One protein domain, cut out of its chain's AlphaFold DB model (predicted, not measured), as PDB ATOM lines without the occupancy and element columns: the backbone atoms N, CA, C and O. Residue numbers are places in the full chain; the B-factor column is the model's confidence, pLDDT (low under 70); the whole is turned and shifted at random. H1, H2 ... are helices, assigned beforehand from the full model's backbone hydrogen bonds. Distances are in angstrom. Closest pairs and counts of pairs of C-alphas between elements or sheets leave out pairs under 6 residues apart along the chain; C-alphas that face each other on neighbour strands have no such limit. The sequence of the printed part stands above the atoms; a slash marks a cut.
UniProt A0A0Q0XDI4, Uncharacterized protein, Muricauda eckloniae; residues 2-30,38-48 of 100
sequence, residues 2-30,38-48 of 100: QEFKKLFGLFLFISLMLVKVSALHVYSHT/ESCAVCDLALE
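Overview. This is residues 2 to 30 and 38 to 48 of the 100 residues of an uncharacterized protein of Muricauda eckloniae (UniProt A0A0Q0XDI4). One long, unbent helix, H1, makes most of the length, and a short helix, H2, sits near its far end and folds back toward it across a small gap. Residues 2 to 22 of H1 stick out as a free arm, with no other part beside them. The printed part has 40 residues with two named helices, H1 then H2, and no named strand; the class is all helix. The whole is extended, with a radius of gyration of the C-alphas of 15.3 A and spans of 47 by 20 by 8 A.

Arrangement. H1, residues 2 to 25, comes first along the printed part, and its residues 2 to 22 stand free. H2, residues 41 to 48, comes after the cut. H1 and H2 are apart, but only just, with their closest C-alphas 8.3 A from each other. In H2 every O i to N i+4 pair is within hydrogen-bond range; in H1 it is 19 of 20.

Along the chain. H1 begins at C-alpha 2 at (-9.035, 46.883, 58.245) and ends at C-alpha 25 at (-0.499, 21.326, 35.284), 35.4 A from first to last C-alpha; y and z fall between these two points. H2 goes from C-alpha 41 at (-8.527, 11.966, 27.366) to C-alpha 48 at (-15.124, 17.619, 32.996), and there y and z rise.

Size, cuts and confidence. The two C-alphas farthest apart are those of Gln 2 and Ala 41, at 46.6 A. Residues 31 to 37 are not printed, and C-alphas 30 and 38 are 7.7 A apart across this cut, which lies in the link from H1 to H2. The mean pLDDT of the printed part is 75.0; residues 21 to 30, 38 to 46 and 48 are under 70 in this predicted model.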
ATOM      1  N   GLN A   2      -8.268  47.176  59.465       83.12
ATOM      2  CA  GLN A   2      -9.035  46.883  58.245       83.12
ATOM      3  C   GLN A   2      -8.155  46.626  57.009       83.12
ATOM      4  O   GLN A   2      -8.392  45.667  56.283       83.12
ATOM      5  N   GLU A   3      -7.085  47.401  56.831       88.75
ATOM      6  CA  GLU A   3      -6.138  47.213  55.719       88.75
ATOM      7  C   GLU A   3      -5.369  45.887  55.811       88.75
ATOM      8  O   GLU A   3      -5.172  45.208  54.808       88.75
ATOM      9  N   PHE A   4      -5.036  45.441  57.028       92.62
ATOM     10  CA  PHE A   4      -4.418  44.131  57.246       92.62
ATOM     11  C   PHE A   4      -5.359  42.980  56.856       92.62
ATOM     12  O   PHE A   4      -4.926  42.017  56.236       92.62
ATOM     13  N   LYS A   5      -6.662  43.098  57.151       90.62
ATOM     14  CA  LYS A   5      -7.668  42.101  56.746       90.62
ATOM     15  C   LYS A   5      -7.821  42.020  55.226       90.62
ATOM     16  O   LYS A   5      -7.950  40.922  54.696       90.62
ATOM     17  N   LYS A   6      -7.776  43.161  54.527       91.06
ATOM     18  CA  LYS A   6      -7.809  43.204  53.056       91.06
ATOM     19  C   LYS A   6      -6.573  42.540  52.455       91.06
ATOM     20  O   LYS A   6      -6.711  41.707  51.566       91.06
ATOM     21  N   LEU A   7      -5.389  42.864  52.976       95.06
ATOM     22  CA  LEU A   7      -4.135  42.280  52.507       95.06
ATOM     23  C   LEU A   7      -4.085  40.768  52.763       95.06
ATOM     24  O   LEU A   7      -3.716  40.006  51.877       95.06
ATOM     25  N   PHE A   8      -4.519  40.330  53.946       95.88
ATOM     26  CA  PHE A   8      -4.596  38.915  54.299       95.88
ATOM     27  C   PHE A   8      -5.600  38.151  53.422       95.88
ATOM     28  O   PHE A   8      -5.301  37.056  52.952       95.88
ATOM     29  N   GLY A   9      -6.767  38.743  53.147       95.06
ATOM     30  CA  GLY A   9      -7.761  38.162  52.242       95.06
ATOM     31  C   GLY A   9      -7.256  38.050  50.803       95.06
ATOM     32  O   GLY A   9      -7.427  37.009  50.176       95.06
ATOM     33  N   LEU A  10      -6.577  39.084  50.299       95.06
ATOM     34  CA  LEU A  10      -5.964  39.073  48.969       95.06
ATOM     35  C   LEU A  10      -4.860  38.012  48.869       95.06
ATOM     36  O   LEU A  10      -4.813  37.265  47.895       95.06
ATOM     37  N   PHE A  11      -4.012  37.905  49.892       95.38
ATOM     38  CA  PHE A  11      -2.975  36.880  49.966       95.38
ATOM     39  C   PHE A  11      -3.566  35.464  49.917       95.38
ATOM     40  O   PHE A  11      -3.125  34.649  49.107       95.38
ATOM     41  N   LEU A  12      -4.597  35.182  50.724       94.25
ATOM     42  CA  LEU A  12      -5.274  33.883  50.696       94.25
ATOM     43  C   LEU A  12      -5.943  33.606  49.351       94.25
ATOM     44  O   LEU A  12      -5.839  32.494  48.842       94.25
ATOM     45  N   PHE A  13      -6.597  34.603  48.757       93.00
ATOM     46  CA  PHE A  13      -7.231  34.450  47.452       93.00
ATOM     47  C   PHE A  13      -6.210  34.083  46.368       93.00
ATOM     48  O   PHE A  13      -6.410  33.118  45.636       93.00
ATOM     49  N   ILE A  14      -5.086  34.802  46.305       92.06
ATOM     50  CA  ILE A  14      -4.013  34.521  45.344       92.06
ATOM     51  C   ILE A  14      -3.425  33.129  45.593       92.06
ATOM     52  O   ILE A  14      -3.255  32.363  44.649       92.06
ATOM     53  N   SER A  15      -3.167  32.769  46.853       89.00
ATOM     54  CA  SER A  15      -2.658  31.442  47.210       89.00
ATOM     55  C   SER A  15      -3.605  30.321  46.765       89.00
ATOM     56  O   SER A  15      -3.149  29.343  46.176       89.00
ATOM     57  N   LEU A  16      -4.916  30.479  46.964       87.19
ATOM     58  CA  LEU A  16      -5.917  29.509  46.514       87.19
ATOM     59  C   LEU A  16      -5.998  29.417  44.987       87.19
ATOM     60  O   LEU A  16      -6.118  28.319  44.446       87.19
ATOM     61  N   MET A  17      -5.904  30.545  44.279       84.56
ATOM     62  CA  MET A  17      -5.890  30.544  42.814       84.56
ATOM     63  C   MET A  17      -4.643  29.847  42.255       84.56
ATOM     64  O   MET A  17      -4.754  29.099  41.287       84.56
ATOM     65  N   LEU A  18      -3.480  30.009  42.892       79.44
ATOM     66  CA  LEU A  18      -2.251  29.311  42.499       79.44
ATOM     67  C   LEU A  18      -2.367  27.790  42.674       79.44
ATOM     68  O   LEU A  18      -1.959  27.053  41.779       79.44
ATOM     69  N   VAL A  19      -2.970  27.321  43.773       77.12
ATOM     70  CA  VAL A  19      -3.222  25.883  44.006       77.12
ATOM     71  C   VAL A  19      -4.208  25.308  42.985       77.12
ATOM     72  O   VAL A  19      -4.044  24.182  42.519       77.12
ATOM     73  N   LYS A  20      -5.231  26.078  42.594       73.38
ATOM     74  CA  LYS A  20      -6.199  25.647  41.577       73.38
ATOM     75  C   LYS A  20      -5.552  25.499  40.194       73.38
ATOM     76  O   LYS A  20      -5.860  24.553  39.478       73.38
ATOM     77  N   VAL A  21      -4.643  26.404  39.829       63.91
ATOM     78  CA  VAL A  21      -3.937  26.359  38.536       63.91
ATOM     79  C   VAL A  21      -2.858  25.271  38.516       63.91
ATOM     80  O   VAL A  21      -2.677  24.618  37.491       63.91
ATOM     81  N   SER A  22      -2.178  25.004  39.638       58.97
ATOM     82  CA  SER A  22      -1.195  23.915  39.706       58.97
ATOM     83  C   SER A  22      -1.832  22.530  39.593       58.97
ATOM     84  O   SER A  22      -1.203  21.627  39.047       58.97
ATOM     85  N   ALA A  23      -3.089  22.365  40.020       58.03
ATOM     86  CA  ALA A  23      -3.846  21.137  39.785       58.03
ATOM     87  C   ALA A  23      -4.074  20.859  38.287       58.03
ATOM     88  O   ALA A  23      -4.162  19.699  37.909       58.03
ATOM     89  N   LEU A  24      -4.105  21.892  37.435       57.91
ATOM     90  CA  LEU A  24      -4.269  21.738  35.985       57.91
ATOM     91  C   LEU A  24      -2.970  21.299  35.287       57.91
ATOM     92  O   LEU A  24      -3.011  20.549  34.321       57.91
ATOM     93  N   HIS A  25      -1.814  21.720  35.806       55.53
ATOM     94  CA  HIS A  25      -0.499  21.326  35.284       55.53
ATOM     95  C   HIS A  25      -0.209  19.840  35.554       55.53
ATOM     96  O   HIS A  25       0.383  19.165  34.725       55.53
ATOM     97  N   VAL A  26      -0.695  19.277  36.665       56.94
ATOM     98  CA  VAL A  26      -0.551  17.829  36.933       56.94
ATOM     99  C   VAL A  26      -1.235  16.968  35.858       56.94
ATOM    100  O   VAL A  26      -0.877  15.810  35.685       56.94
ATOM    101  N   TYR A  27      -2.188  17.534  35.114       55.47
ATOM    102  CA  TYR A  27      -2.910  16.848  34.049       55.47
ATOM    103  C   TYR A  27      -2.277  16.987  32.656       55.47
ATOM    104  O   TYR A  27      -2.681  16.282  31.736       55.47
ATOM    105  N   SER A  28      -1.278  17.854  32.467       58.00
ATOM    106  CA  SER A  28      -0.463  17.803  31.252       58.00
ATOM    107  C   SER A  28       0.630  16.760  31.460       58.00
ATOM    108  O   SER A  28       1.598  17.007  32.180       58.00
ATOM    109  N   HIS A  29       0.461  15.588  30.856       62.78
ATOM    110  CA  HIS A  29       1.527  14.601  30.779       62.78
ATOM    111  C   HIS A  29       2.639  15.161  29.883       62.78
ATOM    112  O   HIS A  29       2.443  15.396  28.696       62.78
ATOM    113  N   THR A  30       3.801  15.443  30.468       57.91
ATOM    114  CA  THR A  30       5.040  15.693  29.724       57.91
ATOM    115  C   THR A  30       5.940  14.486  29.927       57.91
ATOM    116  O   THR A  30       6.912  14.547  30.682       57.91
ATOM    117  N   GLU A  38       0.243  16.977  24.990       56.50
ATOM    118  CA  GLU A  38      -0.688  15.926  24.592       56.50
ATOM    119  C   GLU A  38      -2.014  16.068  25.356       56.50
ATOM    120  O   GLU A  38      -2.046  16.167  26.583       56.50
ATOM    121  N   SER A  39      -3.131  16.114  24.620       59.16
ATOM    122  CA  SER A  39      -4.478  16.101  25.210       59.16
ATOM    123  C   SER A  39      -4.763  14.686  25.699       59.16
ATOM    124  O   SER A  39      -5.105  13.798  24.912       59.16
ATOM    125  N   CYS A  40      -4.558  14.441  26.989       66.94
ATOM    126  CA  CYS A  40      -4.879  13.156  27.589       66.94
ATOM    127  C   CYS A  40      -6.387  13.080  27.856       66.94
ATOM    128  O   CYS A  40      -6.913  13.798  28.702       66.94
ATOM    129  N   ALA A  41      -7.082  12.148  27.199       62.72
ATOM    130  CA  ALA A  41      -8.527  11.966  27.366       62.72
ATOM    131  C   ALA A  41      -8.948  11.674  28.824       62.72
ATOM    132  O   ALA A  41     -10.056  12.009  29.233       62.72
ATOM    133  N   VAL A  42      -8.062  11.071  29.629       66.31
ATOM    134  CA  VAL A  42      -8.297  10.834  31.066       66.31
ATOM    135  C   VAL A  42      -8.265  12.147  31.845       66.31
ATOM    136  O   VAL A  42      -9.068  12.354  32.751       66.31
ATOM    137  N   CYS A  43      -7.351  13.040  31.482       67.62
ATOM    138  CA  CYS A  43      -7.228  14.370  32.053       67.62
ATOM    139  C   CYS A  43      -8.396  15.268  31.642       67.62
ATOM    140  O   CYS A  43      -8.961  15.945  32.496       67.62
ATOM    141  N   ASP A  44      -8.819  15.195  30.381       69.44
ATOM    142  CA  ASP A  44      -9.996  15.906  29.876       69.44
ATOM    143  C   ASP A  44     -11.274  15.450  30.605       69.44
ATOM    144  O   ASP A  44     -12.046  16.278  31.087       69.44
ATOM    145  N   LEU A  45     -11.446  14.138  30.804       67.69
ATOM    146  CA  LEU A  45     -12.556  13.586  31.586       67.69
ATOM    147  C   LEU A  45     -12.470  13.973  33.073       67.69
ATOM    148  O   LEU A  45     -13.490  14.245  33.709       67.69
ATOM    149  N   ALA A  46     -11.268  14.012  33.655       67.06
ATOM    150  CA  ALA A  46     -11.065  14.445  35.038       67.06
ATOM    151  C   ALA A  46     -11.404  15.934  35.233       67.06
ATOM    152  O   ALA A  46     -11.949  16.304  36.272       67.06
ATOM    153  N   LEU A  47     -11.125  16.774  34.231       70.44
ATOM    154  CA  LEU A  47     -11.508  18.186  34.212       70.44
ATOM    155  C   LEU A  47     -13.024  18.358  34.063       70.44
ATOM    156  O   LEU A  47     -13.615  19.138  34.806       70.44
ATOM    157  N   GLU A  48     -13.664  17.599  33.169       67.75
ATOM    158  CA  GLU A  48     -15.124  17.619  32.996       67.75
ATOM    159  C   GLU A  48     -15.848  17.163  34.273       67.75
ATOM    160  O   GLU A  48     -16.800  17.792  34.732       67.75
TER     161      GLU A  48